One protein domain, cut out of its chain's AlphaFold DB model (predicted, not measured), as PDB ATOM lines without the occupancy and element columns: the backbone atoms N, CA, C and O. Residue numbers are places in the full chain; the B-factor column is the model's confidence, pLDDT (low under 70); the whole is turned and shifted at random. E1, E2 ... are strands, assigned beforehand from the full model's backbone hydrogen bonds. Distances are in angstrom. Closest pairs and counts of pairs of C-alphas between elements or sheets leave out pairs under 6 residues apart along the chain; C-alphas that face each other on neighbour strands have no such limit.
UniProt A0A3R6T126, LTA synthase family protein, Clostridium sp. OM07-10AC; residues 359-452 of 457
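Overview. This is residues 359 to 452 of the 457 residues of the protein "LTA synthase family protein" of Clostridium sp. OM07-10AC (UniProt A0A3R6T126). Two strongly twisted sheets of four strands each lie face to face as a sandwich, their strands crossed at 68 degrees, and a long loop, residues 404 to 427, swings out from it, reaching 23 A from the mean of the C-alphas. The printed part has 94 residues and eight named strands, E1 to E8, with no named helix. The sheets, E1 E2 E6 E5 and E4 E3 E7 E8, are antiparallel. The class is all strand, though named strands hold 43 of 94 residues. The whole is compact, with a radius of gyration of the C-alphas of 12.7 A and spans of 37 by 33 by 19 A.

Arrangement. E1, residues 360 to 367, and E2, residues 370 to 376, form a hairpin, with N 365 and O 372 at 2.9 A. E6, residues 400 to 403, is the next neighbour, with N 373 and O 401 at 2.8 A. E5, residues 393 to 397, an edge strand of this sheet, is the antiparallel neighbour of E6 and forms a hairpin with it, with N 394 and O 402 at 2.8 A. In the other sheet, E3, residues 382 to 386, is the neighbour of E7, residues 428 to 434, with N 383 and O 432 at 2.8 A. E4, residues 389 to 391, forms a hairpin with E3, with N 391 and O 384 at 2.8 A, and runs on into E5 at 52 degrees. E8, residues 440 to 443, forms a hairpin with E7, with N 441 and O 433 at 2.9 A. Between the sheets, the closest C-alphas of E1 and E7 are Ile 361 and Val 431, 6.9 A apart.

Along the chain. E1 begins at C-alpha 360 (146.140, 96.773, 67.541) and is 20.2 A long; E2 is 19.1 A and E7 18.8 A. E8 ends at C-alpha 443 (146.290, 92.433, 60.384).

Size, cuts and confidence. The C-alphas of Asp 368 and Gln 417, the two farthest apart, are 40.2 A apart. The link E6 to E7 is long. The printed part has no cut, and no printed residue is under 70 in pLDDT.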
ATOM      1  N   LEU A 359     146.348  98.895  63.218       94.31
ATOM      2  CA  LEU A 359     145.421  98.059  63.971       94.31
ATOM      3  C   LEU A 359     146.125  97.353  65.141       94.31
ATOM      4  O   LEU A 359     147.159  96.701  64.957       94.31
ATOM      5  N   LYS A 360     145.558  97.421  66.352       96.75
ATOM      6  CA  LYS A 360     146.140  96.773  67.541       96.75
ATOM      7  C   LYS A 360     145.111  95.971  68.309       96.75
ATOM      8  O   LYS A 360     143.992  96.418  68.521       96.75
ATOM      9  N   ILE A 361     145.528  94.811  68.806       97.88
ATOM     10  CA  ILE A 361     144.760  94.012  69.764       97.88
ATOM     11  C   ILE A 361     145.523  93.938  71.089       97.88
ATOM     12  O   ILE A 361     146.693  93.544  71.144       97.88
ATOM     13  N   ALA A 362     144.844  94.324  72.167       98.00
ATOM     14  CA  ALA A 362     145.428  94.455  73.496       98.00
ATOM     15  C   ALA A 362     144.949  93.368  74.464       98.00
ATOM     16  O   ALA A 362     145.741  92.875  75.267       98.00
ATOM     17  N   ASP A 363     143.664  93.002  74.428       98.00
ATOM     18  CA  ASP A 363     143.121  91.961  75.304       98.00
ATOM     19  C   ASP A 363     141.894  91.259  74.703       98.00
ATOM     20  O   ASP A 363     141.190  91.820  73.865       98.00
ATOM     21  N   VAL A 364     141.607  90.053  75.193       97.56
ATOM     22  CA  VAL A 364     140.303  89.395  75.049       97.56
ATOM     23  C   VAL A 364     139.834  88.987  76.439       97.56
ATOM     24  O   VAL A 364     140.549  88.289  77.167       97.56
ATOM     25  N   TYR A 365     138.641  89.422  76.833       96.31
ATOM     26  CA  TYR A 365     138.106  89.191  78.173       96.31
ATOM     27  C   TYR A 365     136.611  88.891  78.151       96.31
ATOM     28  O   TYR A 365     135.923  89.112  77.159       96.31
ATOM     29  N   GLN A 366     136.107  88.385  79.277       95.06
ATOM     30  CA  GLN A 366     134.679  88.177  79.488       95.06
ATOM     31  C   GLN A 366     134.152  89.177  80.517       95.06
ATOM     32  O   GLN A 366     134.704  89.271  81.618       95.06
ATOM     33  N   LYS A 367     133.069  89.878  80.177       92.25
ATOM     34  CA  LYS A 367     132.353  90.818  81.047       92.25
ATOM     35  C   LYS A 367     130.849  90.634  80.852       92.25
ATOM     36  O   LYS A 367     130.387  90.582  79.720       92.25
ATOM     37  N   ASP A 368     130.106  90.485  81.948       91.25
ATOM     38  CA  ASP A 368     128.639  90.341  81.947       91.25
ATOM     39  C   ASP A 368     128.114  89.242  80.996       91.25
ATOM     40  O   ASP A 368     127.119  89.406  80.294       91.25
ATOM     41  N   GLY A 369     128.826  88.109  80.940       88.94
ATOM     42  CA  GLY A 369     128.492  86.976  80.069       88.94
ATOM     43  C   GLY A 369     128.841  87.170  78.588       88.94
ATOM     44  O   GLY A 369     128.577  86.273  77.795       88.94
ATOM     45  N   GLN A 370     129.453  88.293  78.208       93.88
ATOM     46  CA  GLN A 370     129.872  88.595  76.837       93.88
ATOM     47  C   GLN A 370     131.392  88.539  76.702       93.88
ATOM     48  O   GLN A 370     132.118  88.889  77.635       93.88
ATOM     49  N   TYR A 371     131.868  88.131  75.530       97.06
ATOM     50  CA  TYR A 371     133.283  88.139  75.175       97.06
ATOM     51  C   TYR A 371     133.613  89.407  74.391       97.06
ATOM     52  O   TYR A 371     132.942  89.719  73.409       97.06
ATOM     53  N   ILE A 372     134.639  90.132  74.824       98.00
ATOM     54  CA  ILE A 372     135.049  91.409  74.242       98.00
ATOM     55  C   ILE A 372     136.519  91.325  73.845       98.00
ATOM     56  O   ILE A 372     137.364  90.927  74.651       98.00
ATOM     57  N   VAL A 373     136.811  91.727  72.614       98.38
ATOM     58  CA  VAL A 373     138.157  92.048  72.141       98.38
ATOM     59  C   VAL A 373     138.363  93.541  72.343       98.38
ATOM     60  O   VAL A 373     137.561  94.337  71.859       98.38
ATOM     61  N   ARG A 374     139.427  93.916  73.051       98.44
ATOM     62  CA  ARG A 374     139.838  95.311  73.231       98.44
ATOM     63  C   ARG A 374     141.114  95.587  72.456       98.44
ATOM     64  O   ARG A 374     142.070  94.809  72.541       98.44
ATOM     65  N   GLY A 375     141.147  96.721  71.779       98.12
ATOM     66  CA  GLY A 375     142.261  97.163  70.959       98.12
ATOM     67  C   GLY A 375     142.130  98.628  70.571       98.12
ATOM     68  O   GLY A 375     141.484  99.387  71.287       98.12
ATOM     69  N   ASP A 376     142.750  98.987  69.455       97.56
ATOM     70  CA  ASP A 376     142.728 100.336  68.891       97.56
ATOM     71  C   ASP A 376     142.551 100.267  67.370       97.56
ATOM     72  O   ASP A 376     143.028  99.322  66.726       97.56
ATOM     73  N   ASN A 377     141.929 101.312  66.814       96.62
ATOM     74  CA  ASN A 377     141.682 101.512  65.382       96.62
ATOM     75  C   ASN A 377     140.761 100.450  64.761       96.62
ATOM     76  O   ASN A 377     140.943 100.041  63.615       96.62
ATOM     77  N   PHE A 378     139.772  99.977  65.521       98.12
ATOM     78  CA  PHE A 378     138.751  99.075  65.000       98.12
ATOM     79  C   PHE A 378     137.715  99.816  64.156       98.12
ATOM     80  O   PHE A 378     137.241 100.897  64.505       98.12
ATOM     81  N   THR A 379     137.298  99.171  63.073       97.44
ATOM     82  CA  THR A 379     136.261  99.656  62.156       97.44
ATOM     83  C   THR A 379     135.215  98.565  61.912       97.44
ATOM     84  O   THR A 379     135.456  97.391  62.233       97.44
ATOM     85  N   PRO A 380     134.064  98.887  61.293       96.69
ATOM     86  CA  PRO A 380     133.076  97.885  60.875       96.69
ATOM     87  C   PRO A 380     133.623  96.787  59.935       96.69
ATOM     88  O   PRO A 380     133.011  95.723  59.782       96.69
ATOM     89  N   TYR A 381     134.788  97.019  59.327       97.38
ATOM     90  CA  TYR A 381     135.477  96.098  58.420       97.38
ATOM     91  C   TYR A 381     136.404  95.105  59.139       97.38
ATOM     92  O   TYR A 381     136.954  94.200  58.512       97.38
ATOM     93  N   CYS A 382     136.550  95.226  60.462       98.00
ATOM     94  CA  CYS A 382     137.330  94.292  61.264       98.00
ATOM     95  C   CYS A 382     136.638  92.926  61.400       98.00
ATOM     96  O   CYS A 382     135.425  92.827  61.616       98.00
ATOM     97  N   ARG A 383     137.433  91.859  61.326       97.31
ATOM     98  CA  ARG A 383     137.053  90.462  61.563       97.31
ATOM     99  C   ARG A 383     138.022  89.845  62.561       97.31
ATOM    100  O   ARG A 383     139.223  90.088  62.499       97.31
ATOM    101  N   VAL A 384     137.510  89.061  63.505       97.88
ATOM    102  CA  VAL A 384     138.343  88.435  64.543       97.88
ATOM    103  C   VAL A 384     138.607  86.987  64.177       97.88
ATOM    104  O   VAL A 384     137.670  86.231  63.942       97.88
ATOM    105  N   TYR A 385     139.871  86.583  64.198       96.81
ATOM    106  CA  TYR A 385     140.293  85.210  63.953       96.81
ATOM    107  C   TYR A 385     140.928  84.609  65.203       96.81
ATOM    108  O   TYR A 385     141.632  85.282  65.960       96.81
ATOM    109  N   PHE A 386     140.695  83.314  65.403       95.44
ATOM    110  CA  PHE A 386     141.415  82.494  66.364       95.44
ATOM    111  C   PHE A 386     141.782  81.166  65.712       95.44
ATOM    112  O   PHE A 386     140.910  80.435  65.241       95.44
ATOM    113  N   ASP A 387     143.069  80.819  65.729       91.06
ATOM    114  CA  ASP A 387     143.533  79.492  65.303       91.06
ATOM    115  C   ASP A 387     143.235  79.155  63.821       91.06
ATOM    116  O   ASP A 387     143.037  77.982  63.473       91.06
ATOM    117  N   GLY A 388     143.211  80.181  62.960       89.75
ATOM    118  CA  GLY A 388     142.855  80.126  61.537       89.75
ATOM    119  C   GLY A 388     141.350  80.183  61.258       89.75
ATOM    120  O   GLY A 388     140.933  80.068  60.110       89.75
ATOM    121  N   LYS A 389     140.511  80.320  62.293       93.19
ATOM    122  CA  LYS A 389     139.051  80.335  62.164       93.19
ATOM    123  C   LYS A 389     138.485  81.707  62.507       93.19
ATOM    124  O   LYS A 389     138.742  82.230  63.589       93.19
ATOM    125  N   GLU A 390     137.658  82.237  61.615       95.75
ATOM    126  CA  GLU A 390     136.893  83.453  61.877       95.75
ATOM    127  C   GLU A 390     135.874  83.233  63.003       95.75
ATOM    128  O   GLU A 390     135.184  82.206  63.068       95.75
ATOM    129  N   LEU A 391     135.785  84.209  63.898       96.62
ATOM    130  CA  LEU A 391     134.826  84.270  64.986       96.62
ATOM    131  C   LEU A 391     133.719  85.264  64.635       96.62
ATOM    132  O   LEU A 391     133.985  86.399  64.233       96.62
ATOM    133  N   GLU A 392     132.468  84.854  64.856       96.81
ATOM    134  CA  GLU A 392     131.314  85.739  64.694       96.81
ATOM    135  C   GLU A 392     131.442  86.916  65.669       96.81
ATOM    136  O   GLU A 392     131.445  86.737  66.896       96.81
ATOM    137  N   SER A 393     131.592  88.112  65.102       96.38
ATOM    138  CA  SER A 393     131.922  89.330  65.829       96.38
ATOM    139  C   SER A 393     131.054  90.507  65.389       96.38
ATOM    140  O   SER A 393     130.550  90.550  64.268       96.38
ATOM    141  N   GLN A 394     130.850  91.453  66.301       97.00
ATOM    142  CA  GLN A 394     130.112  92.690  66.084       97.00
ATOM    143  C   GLN A 394     131.001  93.868  66.484       97.00
ATOM    144  O   GLN A 394     131.520  93.900  67.603       97.00
ATOM    145  N   TRP A 395     131.144  94.845  65.591       97.44
ATOM    146  CA  TRP A 395     131.804  96.110  65.903       97.44
ATOM    147  C   TRP A 395     130.961  96.932  66.888       97.44
ATOM    148  O   TRP A 395     129.743  97.034  66.722       97.44
ATOM    149  N   ILE A 396     131.601  97.460  67.937       96.81
ATOM    150  CA  ILE A 396     130.962  98.338  68.930       96.81
ATOM    151  C   ILE A 396     131.451  99.771  68.736       96.81
ATOM    152  O   ILE A 396     130.641 100.677  68.570       96.81
ATOM    153  N   ASP A 397     132.768  99.953  68.801       97.44
ATOM    154  CA  ASP A 397     133.460 101.232  68.678       97.44
ATOM    155  C   ASP A 397     134.918 100.991  68.243       97.44
ATOM    156  O   ASP A 397     135.335  99.850  68.020       97.44
ATOM    157  N   GLU A 398     135.704 102.062  68.133       96.94
ATOM    158  CA  GLU A 398     137.101 102.009  67.684       96.94
ATOM    159  C   GLU A 398     138.057 101.229  68.604       96.94
ATOM    160  O   GLU A 398     139.186 100.930  68.205       96.94
ATOM    161  N   HIS A 399     137.606 100.848  69.800       98.31
ATOM    162  CA  HIS A 399     138.387 100.110  70.789       98.31
ATOM    163  C   HIS A 399     137.820  98.731  71.129       98.31
ATOM    164  O   HIS A 399     138.503  97.940  71.790       98.31
ATOM    165  N   HIS A 400     136.594  98.407  70.707       98.25
ATOM    166  CA  HIS A 400     135.908  97.188  71.127       98.25
ATOM    167  C   HIS A 400     135.202  96.442  69.986       98.25
ATOM    168  O   HIS A 400     134.381  96.988  69.247       98.25
ATOM    169  N   LEU A 401     135.437  95.127  69.939       98.25
ATOM    170  CA  LEU A 401     134.638  94.165  69.175       98.25
ATOM    171  C   LEU A 401     133.999  93.170  70.144       98.25
ATOM    172  O   LEU A 401     134.648  92.666  71.063       98.25
ATOM    173  N   LYS A 402     132.729  92.843  69.929       97.88
ATOM    174  CA  LYS A 402     132.017  91.811  70.686       97.88
ATOM    175  C   LYS A 402     132.067  90.492  69.942       97.88
ATOM    176  O   LYS A 402     131.696  90.445  68.777       97.88
ATOM    177  N   LEU A 403     132.447  89.416  70.621       97.69
ATOM    178  CA  LEU A 403     132.372  88.057  70.089       97.69
ATOM    179  C   LEU A 403     131.093  87.376  70.572       97.69
ATOM    180  O   LEU A 403     130.682  87.541  71.726       97.69
ATOM    181  N   LYS A 404     130.482  86.577  69.699       95.19
ATOM    182  CA  LYS A 404     129.351  85.719  70.074       95.19
ATOM    183  C   LYS A 404     129.778  84.585  70.995       95.19
ATOM    184  O   LYS A 404     129.089  84.301  71.968       95.19
ATOM    185  N   ASP A 405     130.901  83.955  70.675       92.25
ATOM    186  CA  ASP A 405     131.497  82.883  71.459       92.25
ATOM    187  C   ASP A 405     133.013  82.838  71.228       92.25
ATOM    188  O   ASP A 405     133.522  83.414  70.261       92.25
ATOM    189  N   VAL A 406     133.729  82.155  72.115       87.94
ATOM    190  CA  VAL A 406     135.170  81.927  72.013       87.94
ATOM    191  C   VAL A 406     135.433  80.421  72.078       87.94
ATOM    192  O   VAL A 406     135.031  79.781  73.047       87.94
ATOM    193  N   PRO A 407     136.112  79.834  71.075       83.19
ATOM    194  CA  PRO A 407     136.389  78.402  71.061       83.19
ATOM    195  C   PRO A 407     137.325  77.981  72.200       83.19
ATOM    196  O   PRO A 407     138.137  78.767  72.694       83.19
ATOM    197  N   GLU A 408     137.249  76.702  72.575       81.44
ATOM    198  CA  GLU A 408     138.203  76.109  73.511       81.44
ATOM    199  C   GLU A 408     139.627  76.143  72.946       81.44
ATOM    200  O   GLU A 408     139.873  75.939  71.752       81.44
ATOM    201  N   ARG A 409     140.589  76.385  73.837       83.75
ATOM    202  CA  ARG A 409     142.012  76.390  73.508       83.75
ATOM    203  C   ARG A 409     142.445  75.012  72.996       83.75
ATOM    204  O   ARG A 409     142.173  74.001  73.636       83.75
ATOM    205  N   SER A 410     143.213  74.976  71.905       82.06
ATOM    206  CA  SER A 410     143.775  73.732  71.376       82.06
ATOM    207  C   SER A 410     145.128  73.376  72.019       82.06
ATOM    208  O   SER A 410     145.879  74.243  72.472       82.06
ATOM    209  N   ASP A 411     145.511  72.095  71.988       83.25
ATOM    210  CA  ASP A 411     146.849  71.637  72.414       83.25
ATOM    211  C   ASP A 411     147.965  71.986  71.410       83.25
ATOM    212  O   ASP A 411     149.143  71.671  71.626       83.25
ATOM    213  N   ARG A 412     147.623  72.654  70.296       84.44
ATOM    214  CA  ARG A 412     148.573  73.010  69.240       84.44
ATOM    215  C   ARG A 412     149.661  73.937  69.780       84.44
ATOM    216  O   ARG A 412     149.402  74.997  70.352       84.44
ATOM    217  N   LYS A 413     150.913  73.550  69.552       84.62
ATOM    218  CA  LYS A 413     152.088  74.376  69.844       84.62
ATOM    219  C   LYS A 413     152.562  75.041  68.562       84.62
ATOM    220  O   LYS A 413     152.484  74.449  67.491       84.62
ATOM    221  N   GLN A 414     153.057  76.268  68.686       85.00
ATOM    222  CA  GLN A 414     153.718  76.925  67.568       85.00
ATOM    223  C   GLN A 414     155.058  76.239  67.292       85.00
ATOM    224  O   GLN A 414     155.890  76.124  68.196       85.00
ATOM    225  N   ASP A 415     155.261  75.828  66.046       86.88
ATOM    226  CA  ASP A 415     156.550  75.369  65.546       86.88
ATOM    227  C   ASP A 415     157.390  76.574  65.107       86.88
ATOM    228  O   ASP A 415     156.978  77.359  64.261       86.88
ATOM    229  N   LYS A 416     158.580  76.743  65.687       84.38
ATOM    230  CA  LYS A 416     159.464  77.866  65.340       84.38
ATOM    231  C   LYS A 416     160.099  77.729  63.954       84.38
ATOM    232  O   LYS A 416     160.663  78.704  63.474       84.38
ATOM    233  N   GLN A 417     160.053  76.544  63.344       85.81
ATOM    234  CA  GLN A 417     160.594  76.288  62.008       85.81
ATOM    235  C   GLN A 417     159.545  76.446  60.902       85.81
ATOM    236  O   GLN A 417     159.894  76.408  59.724       85.81
ATOM    237  N   LYS A 418     158.270  76.632  61.265       88.38
ATOM    238  CA  LYS A 418     157.177  76.835  60.318       88.38
ATOM    239  C   LYS A 418     156.841  78.323  60.205       88.38
ATOM    240  O   LYS A 418     156.626  78.990  61.216       88.38
ATOM    241  N   ASN A 419     156.720  78.811  58.971       87.31
ATOM    242  CA  ASN A 419     156.081  80.094  58.694       87.31
ATOM    243  C   ASN A 419     154.563  79.911  58.768       87.31
ATOM    244  O   ASN A 419     154.008  79.020  58.122       87.31
ATOM    245  N   TYR A 420     153.921  80.715  59.606       85.50
ATOM    246  CA  TYR A 420     152.471  80.763  59.734       85.50
ATOM    247  C   TYR A 420     151.982  82.063  59.120       85.50
ATOM    248  O   TYR A 420     152.612  83.100  59.340       85.50
ATOM    249  N   GLU A 421     150.842  82.003  58.441       90.00
ATOM    250  CA  GLU A 421     150.060  83.210  58.201       90.00
ATOM    251  C   GLU A 421     149.644  83.826  59.547       90.00
ATOM    252  O   GLU A 421     149.481  83.087  60.534       90.00
ATOM    253  N   PRO A 422     149.488  85.161  59.633       89.00
ATOM    254  CA  PRO A 422     149.167  85.833  60.888       89.00
ATOM    255  C   PRO A 422     147.950  85.237  61.607       89.00
ATOM    256  O   PRO A 422     147.983  85.054  62.821       89.00
ATOM    257  N   ASP A 423     146.899  84.864  60.884       89.06
ATOM    258  CA  ASP A 423     145.669  84.269  61.420       89.06
ATOM    259  C   ASP A 423     145.786  82.787  61.794       89.06
ATOM    260  O   ASP A 423     145.012  82.301  62.621       89.06
ATOM    261  N   GLU A 424     146.788  82.074  61.284       90.75
ATOM    262  CA  GLU A 424     147.005  80.646  61.547       90.75
ATOM    263  C   GLU A 424     147.931  80.357  62.735       90.75
ATOM    264  O   GLU A 424     148.183  79.194  63.082       90.75
ATOM    265  N   ILE A 425     148.465  81.397  63.375       91.31
ATOM    266  CA  ILE A 425     149.378  81.247  64.503       91.31
ATOM    267  C   ILE A 425     148.664  80.536  65.676       91.31
ATOM    268  O   ILE A 425     147.694  81.072  66.223       91.31
ATOM    269  N   PRO A 426     149.180  79.378  66.154       92.44
ATOM    270  CA  PRO A 426     148.489  78.583  67.163       92.44
ATOM    271  C   PRO A 426     148.247  79.314  68.487       92.44
ATOM    272  O   PRO A 426     149.138  79.979  69.038       92.44
ATOM    273  N   ASN A 427     147.059  79.095  69.036       93.06
ATOM    274  CA  ASN A 427     146.500  79.665  70.248       93.06
ATOM    275  C   ASN A 427     146.650  81.188  70.297       93.06
ATOM    276  O   ASN A 427     147.129  81.741  71.298       93.06
ATOM    277  N   SER A 428     146.298  81.868  69.206       94.69
ATOM    278  CA  SER A 428     146.364  83.323  69.109       94.69
ATOM    279  C   SER A 428     145.113  83.919  68.484       94.69
ATOM    280  O   SER A 428     144.515  83.325  67.593       94.69
ATOM    281  N   PHE A 429     144.742  85.090  68.991       96.88
ATOM    282  CA  PHE A 429     143.784  85.985  68.372       96.88
ATOM    283  C   PHE A 429     144.521  86.947  67.447       96.88
ATOM    284  O   PHE A 429     145.613  87.422  67.783       96.88
ATOM    285  N   VAL A 430     143.890  87.274  66.330       97.31
ATOM    286  CA  VAL A 430     144.274  88.384  65.458       97.31
ATOM    287  C   VAL A 430     143.004  89.076  64.977       97.31
ATOM    288  O   VAL A 430     141.954  88.439  64.849       97.31
ATOM    289  N   VAL A 431     143.083  90.381  64.751       98.00
ATOM    290  CA  VAL A 431     142.042  91.136  64.056       98.00
ATOM    291  C   VAL A 431     142.546  91.417  62.648       98.00
ATOM    292  O   VAL A 431     143.689  91.826  62.471       98.00
ATOM    293  N   GLU A 432     141.708  91.157  61.660       97.12
ATOM    294  CA  GLU A 432     141.982  91.358  60.241       97.12
ATOM    295  C   GLU A 432     141.025  92.421  59.696       97.12
ATOM    296  O   GLU A 432     139.850  92.428  60.067       97.12
ATOM    297  N   VAL A 433     141.499  93.309  58.821       97.62
ATOM    298  CA  VAL A 433     140.627  94.215  58.055       97.62
ATOM    299  C   VAL A 433     140.386  93.617  56.676       97.62
ATOM    300  O   VAL A 433     141.341  93.336  55.946       97.62
ATOM    301  N   GLN A 434     139.116  93.460  56.309       95.69
ATOM    302  CA  GLN A 434     138.701  92.993  54.986       95.69
ATOM    303  C   GLN A 434     137.785  94.007  54.317       95.69
ATOM    304  O   GLN A 434     136.933  94.595  54.980       95.69
ATOM    305  N   ASN A 435     137.906  94.171  53.000       93.75
ATOM    306  CA  ASN A 435     136.926  94.951  52.242       93.75
ATOM    307  C   ASN A 435     135.592  94.190  52.067       93.75
ATOM    308  O   ASN A 435     135.440  93.043  52.491       93.75
ATOM    309  N   GLY A 436     134.618  94.823  51.401       89.56
ATOM    310  CA  GLY A 436     133.299  94.228  51.136       89.56
ATOM    311  C   GLY A 436     133.322  92.938  50.301       89.56
ATOM    312  O   GLY A 436     132.393  92.140  50.405       89.56
ATOM    313  N   ASP A 437     134.393  92.703  49.539       91.31
ATOM    314  CA  ASP A 437     134.594  91.508  48.708       91.31
ATOM    315  C   ASP A 437     135.393  90.398  49.426       91.31
ATOM    316  O   ASP A 437     135.697  89.363  48.828       91.31
ATOM    317  N   GLY A 438     135.760  90.596  50.698       91.69
ATOM    318  CA  GLY A 438     136.553  89.643  51.485       91.69
ATOM    319  C   GLY A 438     138.056  89.660  51.182       91.69
ATOM    320  O   GLY A 438     138.775  88.731  51.553       91.69
ATOM    321  N   VAL A 439     138.563  90.693  50.502       94.50
ATOM    322  CA  VAL A 439     140.005  90.884  50.294       94.50
ATOM    323  C   VAL A 439     140.644  91.324  51.605       94.50
ATOM    324  O   VAL A 439     140.278  92.355  52.166       94.50
ATOM    325  N   LYS A 440     141.638  90.555  52.054       94.81
ATOM    326  CA  LYS A 440     142.440  90.841  53.246       94.81
ATOM    327  C   LYS A 440     143.359  92.036  52.990       94.81
ATOM    328  O   LYS A 440     144.148  92.003  52.045       94.81
ATOM    329  N   LEU A 441     143.255  93.079  53.810       95.75
ATOM    330  CA  LEU A 441     144.028  94.317  53.648       95.75
ATOM    331  C   LEU A 441     145.167  94.428  54.662       95.75
ATOM    332  O   LEU A 441     146.277  94.795  54.290       95.75
ATOM    333  N   SER A 442     144.908  94.123  55.933       96.00
ATOM    334  CA  SER A 442     145.926  94.148  56.988       96.00
ATOM    335  C   SER A 442     145.515  93.330  58.211       96.00
ATOM    336  O   SER A 442     144.382  92.849  58.309       96.00
ATOM    337  N   TYR A 443     146.453  93.190  59.150       95.81
ATOM    338  CA  TYR A 443     146.290  92.433  60.384       95.81
ATOM    339  C   TYR A 443     146.835  93.207  61.577       95.81
ATOM    340  O   TYR A 443     147.813  93.949  61.470       95.81
ATOM    341  N   SER A 444     146.253  92.957  62.744       96.69
ATOM    342  CA  SER A 444     146.809  93.382  64.018       96.69
ATOM    343  C   SER A 444     148.042  92.556  64.390       96.69
ATOM    344  O   SER A 444     148.332  91.504  63.818       96.69
ATOM    345  N   ASN A 445     148.712  92.950  65.471       95.12
ATOM    346  CA  ASN A 445     149.605  92.042  66.188       95.12
ATOM    347  C   ASN A 445     148.869  90.756  66.625       95.12
ATOM    348  O   ASN A 445     147.673  90.776  66.905       95.12
ATOM    349  N   ASN A 446     149.588  89.641  66.771       95.38
ATOM    350  CA  ASN A 446     149.017  88.431  67.371       95.38
ATOM    351  C   ASN A 446     148.937  88.538  68.894       95.38
ATOM    352  O   ASN A 446     149.950  88.743  69.573       95.38
ATOM    353  N   LEU A 447     147.763  88.258  69.455       96.25
ATOM    354  CA  LEU A 447     147.551  88.160  70.893       96.25
ATOM    355  C   LEU A 447     147.378  86.700  71.315       96.25
ATOM    356  O   LEU A 447     146.355  86.065  71.079       96.25
ATOM    357  N   ARG A 448     148.393  86.141  71.978       94.00
ATOM    358  CA  ARG A 448     148.345  84.752  72.464       94.00
ATOM    359  C   ARG A 448     147.277  84.571  73.530       94.00
ATOM    360  O   ARG A 448     147.221  85.369  74.458       94.00
ATOM    361  N   TRP A 449     146.565  83.443  73.487       94.12
ATOM    362  CA  TRP A 449     145.575  83.038  74.490       94.12
ATOM    363  C   TRP A 449     146.079  83.227  75.924       94.12
ATOM    364  O   TRP A 449     145.442  83.876  76.736       94.12
ATOM    365  N   LYS A 450     147.282  82.726  76.231       92.38
ATOM    366  CA  LYS A 450     147.893  82.843  77.570       92.38
ATOM    367  C   LYS A 450     148.132  84.289  78.040       92.38
ATOM    368  O   LYS A 450     148.366  84.515  79.222       92.38
ATOM    369  N   ASN A 451     148.149  85.247  77.114       94.81
ATOM    370  CA  ASN A 451     148.364  86.658  77.406       94.81
ATOM    371  C   ASN A 451     147.038  87.413  77.585       94.81
ATOM    372  O   ASN A 451     147.072  88.525  78.111       94.81
ATOM    373  N   THR A 452     145.902  86.816  77.210       95.81
ATOM    374  CA  THR A 452     144.575  87.413  77.391       95.81
ATOM    375  C   THR A 452     144.078  87.253  78.823       95.81
ATOM    376  O   THR A 452     144.533  86.386  79.575       95.81
TER     377      THR A 452